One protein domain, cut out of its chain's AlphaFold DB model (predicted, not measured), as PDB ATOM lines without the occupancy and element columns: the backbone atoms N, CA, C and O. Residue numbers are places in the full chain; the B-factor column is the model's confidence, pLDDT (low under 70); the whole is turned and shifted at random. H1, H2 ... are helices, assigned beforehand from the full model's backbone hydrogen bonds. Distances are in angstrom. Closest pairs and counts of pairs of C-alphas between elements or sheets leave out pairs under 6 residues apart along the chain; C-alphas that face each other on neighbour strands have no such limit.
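AT A GLANCE: This is residues 255 to 338 of the 554 residues of an uncharacterized protein of Nocardioides sp. Leaf285 (UniProt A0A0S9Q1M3). The longest helix, H3, forms one side of a cluster of mostly crossed helices with H1 in its middle; H4 packs across H3, H5 runs side by side with H1, and H6 packs on H1 on the side away from H3. Short H2 sits at the corner between H1 and H3, and residues 320 to 326 stick out. The printed part has 84 residues and six named helices, H1 to H6 along the chain, with no named strand: all helix. It is compact, with a radius of gyration of the C-alphas of 12.8 A and spans of 36 by 31 by 20 A.

HOW THE PARTS SIT: H3, residues 276 to 289, touches H4, residues 302 to 308, at a steep tilt of 64 degrees, opposite ways; their closest C-alphas, Ala 280 and Ile 306, are 5.6 A apart. H3 touches the hub H1, residues 255 to 265, at a steep 51 degrees, the same way, closest at C-alphas Phe 276 and Asn 259, 6.7 A. H1 touches H5, residues 311 to 319, at a shallow 27 degrees, the same way, with C-alphas Arg 258 and Leu 311 closest at 4.4 A. H1 touches H6, residues 329 to 338, opposite ways at 36 degrees, only just steep; C-alphas Ala 261 and Thr 330 are closest, 5.8 A. H2, residues 267 to 271, only just touches H1, only at the corner, with 3 pairs of C-alphas within 8 A, Ala 270 and Ala 263 closest at 5.2 A. H4 and H6 are apart. Every O i to N i+4 pair is within hydrogen-bond range in H2, H3, H4 and H6; H1 has 6 of 7, H5 4 of 5.

IN THESE COORDINATES: H3 spans 19.9 A from C-alpha 276 at (120.548, 94.148, 128.718), H1 15.2 A and H6 14.2 A, ending at C-alpha 338, (111.484, 73.360, 136.304).

THE WHOLE: The C-alphas farthest apart, Asn 299 and Glu 336, are 37.6 A apart. The printed part has no cut; the link from H3 to H4 is long, 12 residues. Residues 321, 324 and 325 have pLDDT under 70.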
ATOM      1  N   ASP A 255     117.211  87.395 137.447       87.00
ATOM      2  CA  ASP A 255     117.751  88.283 136.408       87.00
ATOM      3  C   ASP A 255     117.767  87.619 135.020       87.00
ATOM      4  O   ASP A 255     117.469  88.275 134.023       87.00
ATOM      5  N   HIS A 256     118.033  86.311 134.925       88.38
ATOM      6  CA  HIS A 256     117.974  85.593 133.646       88.38
ATOM      7  C   HIS A 256     116.539  85.503 133.118       88.38
ATOM      8  O   HIS A 256     116.302  85.739 131.930       88.38
ATOM      9  N   LEU A 257     115.573  85.213 133.996       90.00
ATOM     10  CA  LEU A 257     114.154  85.207 133.632       90.00
ATOM     11  C   LEU A 257     113.684  86.598 133.206       90.00
ATOM     12  O   LEU A 257     113.055  86.727 132.155       90.00
ATOM     13  N   ARG A 258     114.055  87.637 133.966       91.50
ATOM     14  CA  ARG A 258     113.756  89.039 133.655       91.50
ATOM     15  C   ARG A 258     114.301  89.412 132.286       91.50
ATOM     16  O   ARG A 258     113.559  89.935 131.467       91.50
ATOM     17  N   ASN A 259     115.572  89.118 132.018       92.31
ATOM     18  CA  ASN A 259     116.211  89.458 130.750       92.31
ATOM     19  C   ASN A 259     115.563  88.698 129.581       92.31
ATOM     20  O   ASN A 259     115.339  89.277 128.522       92.31
ATOM     21  N   SER A 260     115.194  87.423 129.771       90.81
ATOM     22  CA  SER A 260     114.480  86.661 128.738       90.81
ATOM     23  C   SER A 260     113.072  87.200 128.473       90.81
ATOM     24  O   SER A 260     112.627  87.161 127.327       90.81
ATOM     25  N   ALA A 261     112.368  87.668 129.506       92.31
ATOM     26  CA  ALA A 261     111.062  88.315 129.384       92.31
ATOM     27  C   ALA A 261     111.167  89.671 128.687       92.31
ATOM     28  O   ALA A 261     110.445  89.945 127.733       92.31
ATOM     29  N   LEU A 262     112.152  90.470 129.085       93.25
ATOM     30  CA  LEU A 262     112.442  91.765 128.490       93.25
ATOM     31  C   LEU A 262     112.721  91.644 126.988       93.25
ATOM     32  O   LEU A 262     112.117  92.364 126.200       93.25
ATOM     33  N   ALA A 263     113.538  90.669 126.585       91.75
ATOM     34  CA  ALA A 263     113.843  90.402 125.182       91.75
ATOM     35  C   ALA A 263     112.593  90.125 124.320       91.75
ATOM     36  O   ALA A 263     112.595  90.433 123.133       91.75
ATOM     37  N   ARG A 264     111.507  89.585 124.898       90.81
ATOM     38  CA  ARG A 264     110.224  89.404 124.190       90.81
ATOM     39  C   ARG A 264     109.431  90.698 124.044       90.81
ATOM     40  O   ARG A 264     108.662  90.824 123.096       90.81
ATOM     41  N   LEU A 265     109.576  91.625 124.988       90.94
ATOM     42  CA  LEU A 265     108.880  92.912 124.975       90.94
ATOM     43  C   LEU A 265     109.576  93.939 124.071       90.94
ATOM     44  O   LEU A 265     108.905  94.818 123.541       90.94
ATOM     45  N   VAL A 266     110.888  93.803 123.855       92.19
ATOM     46  CA  VAL A 266     111.688  94.649 122.947       92.19
ATOM     47  C   VAL A 266     112.453  93.811 121.897       92.19
ATOM     48  O   VAL A 266     113.688  93.829 121.868       92.19
ATOM     49  N   PRO A 267     111.744  93.070 121.019       89.06
ATOM     50  CA  PRO A 267     112.341  92.054 120.142       89.06
ATOM     51  C   PRO A 267     113.386  92.618 119.173       89.06
ATOM     52  O   PRO A 267     114.444  92.018 119.010       89.06
ATOM     53  N   ASP A 268     113.164  93.817 118.624       89.12
ATOM     54  CA  ASP A 268     114.078  94.438 117.655       89.12
ATOM     55  C   ASP A 268     115.511  94.595 118.193       89.12
ATOM     56  O   ASP A 268     116.477  94.486 117.438       89.12
ATOM     57  N   LEU A 269     115.664  94.859 119.496       83.62
ATOM     58  CA  LEU A 269     116.973  95.001 120.138       83.62
ATOM     59  C   LEU A 269     117.574  93.649 120.520       83.62
ATOM     60  O   LEU A 269     118.792  93.474 120.428       83.62
ATOM     61  N   ALA A 270     116.739  92.697 120.931       79.44
ATOM     62  CA  ALA A 270     117.180  91.344 121.243       79.44
ATOM     63  C   ALA A 270     117.714  90.626 119.991       79.44
ATOM     64  O   ALA A 270     118.794  90.041 120.044       79.44
ATOM     65  N   ASP A 271     117.026  90.760 118.853       84.75
ATOM     66  CA  ASP A 271     117.424  90.177 117.564       84.75
ATOM     67  C   ASP A 271     118.746  90.763 117.038       84.75
ATOM     68  O   ASP A 271     119.495  90.105 116.316       84.75
ATOM     69  N   GLN A 272     119.073  91.991 117.445       86.81
ATOM     70  CA  GLN A 272     120.355  92.648 117.170       86.81
ATOM     71  C   GLN A 272     121.463  92.270 118.169       86.81
ATOM     72  O   GLN A 272     122.562  92.823 118.094       86.81
ATOM     73  N   GLY A 273     121.192  91.380 119.129       82.94
ATOM     74  CA  GLY A 273     122.150  90.978 120.161       82.94
ATOM     75  C   GLY A 273     122.544  92.114 121.108       82.94
ATOM     76  O   GLY A 273     123.654  92.117 121.639       82.94
ATOM     77  N   ARG A 274     121.679  93.120 121.294       84.50
ATOM     78  CA  ARG A 274     121.995  94.279 122.141       84.50
ATOM     79  C   ARG A 274     122.044  93.883 123.621       84.50
ATOM     80  O   ARG A 274     121.234  93.060 124.058       84.50
ATOM     81  N   PRO A 275     122.946  94.489 124.413       85.94
ATOM     82  CA  PRO A 275     123.087  94.186 125.832       85.94
ATOM     83  C   PRO A 275     121.823  94.540 126.626       85.94
ATOM     84  O   PRO A 275     121.022  95.383 126.220       85.94
ATOM     85  N   PHE A 276     121.684  93.937 127.812       88.50
ATOM     86  CA  PHE A 276     120.548  94.148 128.718       88.50
ATOM     87  C   PHE A 276     120.216  95.629 128.943       88.50
ATOM     88  O   PHE A 276     119.051  96.008 128.884       88.50
ATOM     89  N   ARG A 277     121.228  96.473 129.173       89.62
ATOM     90  CA  ARG A 277     121.020  97.898 129.473       89.62
ATOM     91  C   ARG A 277     120.299  98.631 128.345       89.62
ATOM     92  O   ARG A 277     119.421  99.437 128.629       89.62
ATOM     93  N   ASP A 278     120.602  98.304 127.089       91.81
ATOM     94  CA  ASP A 278     119.920  98.890 125.932       91.81
ATOM     95  C   ASP A 278     118.451  98.450 125.880       91.81
ATOM     96  O   ASP A 278     117.560  99.276 125.677       91.81
ATOM     97  N   GLN A 279     118.200  97.159 126.123       93.56
ATOM     98  CA  GLN A 279     116.848  96.595 126.177       93.56
ATOM     99  C   GLN A 279     116.020  97.221 127.313       93.56
ATOM    100  O   GLN A 279     114.860  97.573 127.113       93.56
ATOM    101  N   ALA A 280     116.617  97.410 128.494       95.19
ATOM    102  CA  ALA A 280     115.960  97.996 129.661       95.19
ATOM    103  C   ALA A 280     115.675  99.496 129.475       95.19
ATOM    104  O   ALA A 280     114.592  99.962 129.830       95.19
ATOM    105  N   SER A 281     116.607 100.230 128.860       95.75
ATOM    106  CA  SER A 281     116.421 101.628 128.443       95.75
ATOM    107  C   SER A 281     115.228 101.762 127.493       95.75
ATOM    108  O   SER A 281     114.355 102.608 127.684       95.75
ATOM    109  N   GLU A 282     115.158 100.910 126.467       95.94
ATOM    110  CA  GLU A 282     114.055 100.947 125.506       95.94
ATOM    111  C   GLU A 282     112.721 100.595 126.162       95.94
ATOM    112  O   GLU A 282     111.732 101.306 125.986       95.94
ATOM    113  N   PHE A 283     112.706  99.561 127.000       95.75
ATOM    114  CA  PHE A 283     111.534  99.194 127.783       95.75
ATOM    115  C   PHE A 283     111.031 100.344 128.668       95.75
ATOM    116  O   PHE A 283     109.826 100.611 128.691       95.75
ATOM    117  N   PHE A 284     111.928 101.071 129.345       96.19
ATOM    118  CA  PHE A 284     111.576 102.265 130.119       96.19
ATOM    119  C   PHE A 284     110.905 103.324 129.240       96.19
ATOM    120  O   PHE A 284     109.812 103.794 129.560       96.19
ATOM    121  N   ARG A 285     111.519 103.669 128.101       95.50
ATOM    122  CA  ARG A 285     111.002 104.699 127.186       95.50
ATOM    123  C   ARG A 285     109.651 104.321 126.591       95.50
ATOM    124  O   ARG A 285     108.749 105.160 126.564       95.50
ATOM    125  N   GLN A 286     109.473 103.069 126.171       94.88
ATOM    126  CA  GLN A 286     108.192 102.570 125.666       94.88
ATOM    127  C   GLN A 286     107.114 102.649 126.746       94.88
ATOM    128  O   GLN A 286     106.054 103.240 126.527       94.88
ATOM    129  N   THR A 287     107.413 102.149 127.943       93.06
ATOM    130  CA  THR A 287     106.507 102.191 129.097       93.06
ATOM    131  C   THR A 287     106.120 103.629 129.463       93.06
ATOM    132  O   THR A 287     104.940 103.917 129.688       93.06
ATOM    133  N   ALA A 288     107.084 104.553 129.463       93.88
ATOM    134  CA  ALA A 288     106.870 105.978 129.700       93.88
ATOM    135  C   ALA A 288     105.977 106.616 128.629       93.88
ATOM    136  O   ALA A 288     105.009 107.299 128.964       93.88
ATOM    137  N   SER A 289     106.248 106.346 127.349       94.56
ATOM    138  CA  SER A 289     105.485 106.894 126.217       94.56
ATOM    139  C   SER A 289     104.015 106.466 126.223       94.56
ATOM    140  O   SER A 289     103.137 107.217 125.802       94.56
ATOM    141  N   LEU A 290     103.741 105.278 126.766       93.00
ATOM    142  CA  LEU A 290     102.400 104.726 126.920       93.00
ATOM    143  C   LEU A 290     101.712 105.179 128.223       93.00
ATOM    144  O   LEU A 290     100.586 104.755 128.484       93.00
ATOM    145  N   GLY A 291     102.371 105.996 129.054       90.94
ATOM    146  CA  GLY A 291     101.848 106.442 130.350       90.94
ATOM    147  C   GLY A 291     101.704 105.306 131.366       90.94
ATOM    148  O   GLY A 291     100.814 105.343 132.213       90.94
ATOM    149  N   ARG A 292     102.530 104.258 131.253       90.12
ATOM    150  CA  ARG A 292     102.387 103.001 132.009       90.12
ATOM    151  C   ARG A 292     103.341 102.857 133.187       90.12
ATOM    152  O   ARG A 292     103.257 101.844 133.881       90.12
ATOM    153  N   LEU A 293     104.211 103.840 133.410       88.75
ATOM    154  CA  LEU A 293     105.091 103.888 134.576       88.75
ATOM    155  C   LEU A 293     104.267 103.874 135.870       88.75
ATOM    156  O   LEU A 293     103.246 104.559 135.986       88.75
ATOM    157  N   MET A 294     104.723 103.099 136.850       84.12
ATOM    158  CA  MET A 294     104.155 103.089 138.194       84.12
ATOM    159  C   MET A 294     104.379 104.446 138.882       84.12
ATOM    160  O   MET A 294     105.308 105.165 138.518       84.12
ATOM    161  N   PRO A 295     103.599 104.809 139.918       83.62
ATOM    162  CA  PRO A 295     103.785 106.080 140.626       83.62
ATOM    163  C   PRO A 295     105.216 106.308 141.141       83.62
ATOM    164  O   PRO A 295     105.734 107.419 141.049       83.62
ATOM    165  N   SER A 296     105.881 105.252 141.623       78.81
ATOM    166  CA  SER A 296     107.284 105.290 142.059       78.81
ATOM    167  C   SER A 296     108.286 105.471 140.912       78.81
ATOM    168  O   SER A 296     109.417 105.878 141.153       78.81
ATOM    169  N   GLU A 297     107.878 105.196 139.674       87.62
ATOM    170  CA  GLU A 297     108.708 105.254 138.466       87.62
ATOM    171  C   GLU A 297     108.523 106.567 137.689       87.62
ATOM    172  O   GLU A 297     109.256 106.831 136.746       87.62
ATOM    173  N   GLN A 298     107.557 107.420 138.040       87.88
ATOM    174  CA  GLN A 298     107.276 108.633 137.254       87.88
ATOM    175  C   GLN A 298     108.390 109.688 137.329       87.88
ATOM    176  O   GLN A 298     108.547 110.474 136.401       87.88
ATOM    177  N   ASN A 299     109.150 109.709 138.428       89.06
ATOM    178  CA  ASN A 299     110.205 110.701 138.679       89.06
ATOM    179  C   ASN A 299     111.609 110.082 138.772       89.06
ATOM    180  O   ASN A 299     112.561 110.777 139.129       89.06
ATOM    181  N   ILE A 300     111.736 108.781 138.503       90.75
ATOM    182  CA  ILE A 300     113.022 108.084 138.540       90.75
ATOM    183  C   ILE A 300     113.836 108.434 137.287       90.75
ATOM    184  O   ILE A 300     113.268 108.655 136.214       90.75
ATOM    185  N   GLN A 301     115.161 108.513 137.409       93.56
ATOM    186  CA  GLN A 301     116.015 108.630 136.228       93.56
ATOM    187  C   GLN A 301     116.065 107.290 135.487       93.56
ATOM    188  O   GLN A 301     115.942 106.234 136.101       93.56
ATOM    189  N   GLU A 302     116.269 107.328 134.167       94.00
ATOM    190  CA  GLU A 302     116.350 106.115 133.332       94.00
ATOM    191  C   GLU A 302     117.421 105.139 133.850       94.00
ATOM    192  O   GLU A 302     117.186 103.938 133.911       94.00
ATOM    193  N   GLU A 303     118.561 105.665 134.296       90.19
ATOM    194  CA  GLU A 303     119.651 104.877 134.874       90.19
ATOM    195  C   GLU A 303     119.212 104.117 136.135       90.19
ATOM    196  O   GLU A 303     119.320 102.895 136.200       90.19
ATOM    197  N   ASP A 304     118.625 104.835 137.093       87.88
ATOM    198  CA  ASP A 304     118.125 104.263 138.346       87.88
ATOM    199  C   ASP A 304     117.010 103.231 138.082       87.88
ATOM    200  O   ASP A 304     116.883 102.238 138.802       87.88
ATOM    201  N   PHE A 305     116.196 103.437 137.039       90.62
ATOM    202  CA  PHE A 305     115.187 102.469 136.610       90.62
ATOM    203  C   PHE A 305     115.823 101.183 136.077       90.62
ATOM    204  O   PHE A 305     115.410 100.095 136.469       90.62
ATOM    205  N   ILE A 306     116.830 101.287 135.204       90.94
ATOM    206  CA  ILE A 306     117.527 100.123 134.636       90.94
ATOM    207  C   ILE A 306     118.158  99.283 135.751       90.94
ATOM    208  O   ILE A 306     118.040  98.057 135.736       90.94
ATOM    209  N   GLU A 307     118.788  99.933 136.730       84.62
ATOM    210  CA  GLU A 307     119.430  99.261 137.865       84.62
ATOM    211  C   GLU A 307     118.428  98.604 138.826       84.62
ATOM    212  O   GLU A 307     118.742  97.592 139.455       84.62
ATOM    213  N   SER A 308     117.215  99.150 138.935       83.00
ATOM    214  CA  SER A 308     116.167  98.645 139.830       83.00
ATOM    215  C   SER A 308     115.118  97.766 139.141       83.00
ATOM    216  O   SER A 308     114.212  97.268 139.810       83.00
ATOM    217  N   LEU A 309     115.233  97.528 137.828       88.44
ATOM    218  CA  LEU A 309     114.260  96.750 137.063       88.44
ATOM    219  C   LEU A 309     114.189  95.297 137.562       88.44
ATOM    220  O   LEU A 309     115.158  94.539 137.451       88.44
ATOM    221  N   THR A 310     113.020  94.884 138.055       86.88
ATOM    222  CA  THR A 310     112.772  93.524 138.562       86.88
ATOM    223  C   THR A 310     112.009  92.652 137.561       86.88
ATOM    224  O   THR A 310     111.437  93.149 136.586       86.88
ATOM    225  N   LEU A 311     111.986  91.334 137.794       87.88
ATOM    226  CA  LEU A 311     111.190  90.395 136.998       87.88
ATOM    227  C   LEU A 311     109.697  90.730 137.082       87.88
ATOM    228  O   LEU A 311     109.028  90.794 136.057       87.88
ATOM    229  N   GLU A 312     109.187  91.006 138.279       85.38
ATOM    230  CA  GLU A 312     107.779  91.314 138.547       85.38
ATOM    231  C   GLU A 312     107.312  92.516 137.725       85.38
ATOM    232  O   GLU A 312     106.215  92.505 137.160       85.38
ATOM    233  N   ARG A 313     108.166  93.538 137.596       87.06
ATOM    234  CA  ARG A 313     107.857  94.715 136.785       87.06
ATOM    235  C   ARG A 313     107.727  94.382 135.300       87.06
ATOM    236  O   ARG A 313     106.836  94.930 134.644       87.06
ATOM    237  N   VAL A 314     108.590  93.506 134.785       90.56
ATOM    238  CA  VAL A 314     108.546  93.030 133.394       90.56
ATOM    239  C   VAL A 314     107.321  92.140 133.169       90.56
ATOM    240  O   VAL A 314     106.579  92.355 132.212       90.56
ATOM    241  N   LEU A 315     107.037  91.211 134.089       87.94
ATOM    242  CA  LEU A 315     105.849  90.353 134.034       87.94
ATOM    243  C   LEU A 315     104.553  91.172 134.047       87.94
ATOM    244  O   LEU A 315     103.629  90.862 133.301       87.94
ATOM    245  N   ARG A 316     104.501  92.267 134.817       86.06
ATOM    246  CA  ARG A 316     103.354  93.186 134.832       86.06
ATOM    247  C   ARG A 316     103.075  93.805 133.460       86.06
ATOM    248  O   ARG A 316     101.915  94.057 133.154       86.06
ATOM    249  N   GLU A 317     104.089  94.061 132.628       88.06
ATOM    250  CA  GLU A 317     103.837  94.458 131.233       88.06
ATOM    251  C   GLU A 317     103.438  93.269 130.351       88.06
ATOM    252  O   GLU A 317     102.582  93.452 129.490       88.06
ATOM    253  N   GLU A 318     103.966  92.056 130.576       87.88
ATOM    254  CA  GLU A 318     103.530  90.856 129.831       87.88
ATOM    255  C   GLU A 318     102.042  90.517 130.047       87.88
ATOM    256  O   GLU A 318     101.410  89.973 129.135       87.88
ATOM    257  N   VAL A 319     101.480  90.838 131.221       86.12
ATOM    258  CA  VAL A 319     100.047  90.661 131.532       86.12
ATOM    259  C   VAL A 319      99.172  91.632 130.736       86.12
ATOM    260  O   VAL A 319      98.041  91.302 130.374       86.12
ATOM    261  N   ARG A 320      99.665  92.841 130.430       80.12
ATOM    262  CA  ARG A 320      98.842  93.876 129.788       80.12
ATOM    263  C   ARG A 320      98.457  93.458 128.370       80.12
ATOM    264  O   ARG A 320      99.277  93.461 127.459       80.12
ATOM    265  N   GLY A 321      97.169  93.182 128.176       69.81
ATOM    266  CA  GLY A 321      96.613  92.719 126.900       69.81
ATOM    267  C   GLY A 321      96.288  91.225 126.864       69.81
ATOM    268  O   GLY A 321      95.856  90.741 125.821       69.81
ATOM    269  N   ARG A 322      96.461  90.515 127.986       77.31
ATOM    270  CA  ARG A 322      96.041  89.121 128.166       77.31
ATOM    271  C   ARG A 322      94.744  89.023 128.953       77.31
ATOM    272  O   ARG A 322      94.359  89.955 129.662       77.31
ATOM    273  N   ALA A 323      94.058  87.893 128.809       72.00
ATOM    274  CA  ALA A 323      92.907  87.592 129.651       72.00
ATOM    275  C   ALA A 323      93.364  87.266 131.083       72.00
ATOM    276  O   ALA A 323      94.440  86.704 131.289       72.00
ATOM    277  N   HIS A 324      92.530  87.590 132.074       67.88
ATOM    278  CA  HIS A 324      92.790  87.218 133.463       67.88
ATOM    279  C   HIS A 324      92.948  85.692 133.590       67.88
ATOM    280  O   HIS A 324      92.132  84.940 133.054       67.88
ATOM    281  N   GLY A 325      94.005  85.243 134.274       65.50
ATOM    282  CA  GLY A 325      94.339  83.823 134.444       65.50
ATOM    283  C   GLY A 325      95.108  83.178 133.281       65.50
ATOM    284  O   GLY A 325      95.457  82.001 133.360       65.50
ATOM    285  N   GLU A 326      95.409  83.909 132.202       76.56
ATOM    286  CA  GLU A 326      96.264  83.390 131.131       76.56
ATOM    287  C   GLU A 326      97.718  83.241 131.617       76.56
ATOM    288  O   GLU A 326      98.295  84.163 132.196       76.56
ATOM    289  N   ARG A 327      98.344  82.081 131.365       80.44
ATOM    290  CA  ARG A 327      99.745  81.855 131.752       80.44
ATOM    291  C   ARG A 327     100.671  82.766 130.947       80.44
ATOM    292  O   ARG A 327     100.665  82.749 129.716       80.44
ATOM    293  N   LEU A 328     101.519  83.518 131.647       86.31
ATOM    294  CA  LEU A 328     102.515  84.379 131.012       86.31
ATOM    295  C   LEU A 328     103.568  83.539 130.276       86.31
ATOM    296  O   LEU A 328     104.032  82.552 130.848       86.31
ATOM    297  N   PRO A 329     104.024  83.921 129.066       90.12
ATOM    298  CA  PRO A 329     105.037  83.169 128.324       90.12
ATOM    299  C   PRO A 329     106.317  82.943 129.125       90.12
ATOM    300  O   PRO A 329     106.925  81.880 129.031       90.12
ATOM    301  N   THR A 330     106.709  83.927 129.944       91.00
ATOM    302  CA  THR A 330     107.837  83.769 130.870       91.00
ATOM    303  C   THR A 330     107.617  82.626 131.844       91.00
ATOM    304  O   THR A 330     108.511  81.805 132.021       91.00
ATOM    305  N   LEU A 331     106.432  82.562 132.451       89.81
ATOM    306  CA  LEU A 331     106.086  81.523 133.413       89.81
ATOM    307  C   LEU A 331     105.893  80.173 132.724       89.81
ATOM    308  O   LEU A 331     106.326  79.175 133.268       89.81
ATOM    309  N   VAL A 332     105.350  80.118 131.504       91.31
ATOM    310  CA  VAL A 332     105.287  78.870 130.720       91.31
ATOM    311  C   VAL A 332     106.689  78.320 130.465       91.31
ATOM    312  O   VAL A 332     106.957  77.159 130.748       91.31
ATOM    313  N   LYS A 333     107.617  79.162 129.998       92.00
ATOM    314  CA  LYS A 333     109.005  78.743 129.772       92.00
ATOM    315  C   LYS A 333     109.701  78.346 131.074       92.00
ATOM    316  O   LYS A 333     110.486  77.403 131.084       92.00
ATOM    317  N   PHE A 334     109.441  79.063 132.166       92.31
ATOM    318  CA  PHE A 334     109.997  78.709 133.469       92.31
ATOM    319  C   PHE A 334     109.444  77.369 133.970       92.31
ATOM    320  O   PHE A 334     110.222  76.557 134.461       92.31
ATOM    321  N   ASP A 335     108.154  77.098 133.751       92.38
ATOM    322  CA  ASP A 335     107.521  75.812 134.044       92.38
ATOM    323  C   ASP A 335     108.230  74.679 133.290       92.38
ATOM    324  O   ASP A 335     108.719  73.729 133.888       92.38
ATOM    325  N   GLU A 336     108.415  74.828 131.977       92.94
ATOM    326  CA  GLU A 336     109.147  73.856 131.155       92.94
ATOM    327  C   GLU A 336     110.582  73.600 131.642       92.94
ATOM    328  O   GLU A 336     111.109  72.498 131.474       92.94
ATOM    329  N   MET A 337     111.242  74.614 132.209       92.06
ATOM    330  CA  MET A 337     112.580  74.471 132.786       92.06
ATOM    331  C   MET A 337     112.534  73.739 134.128       92.06
ATOM    332  O   MET A 337     113.335  72.826 134.316       92.06
ATOM    333  N   GLN A 338     111.596  74.071 135.027       92.62
ATOM    334  CA  GLN A 338     111.484  73.360 136.304       92.62
ATOM    335  C   GLN A 338     111.100  71.895 136.120       92.62
ATOM    336  O   GLN A 338     111.729  71.040 136.733       92.62
TER     337      GLN A 338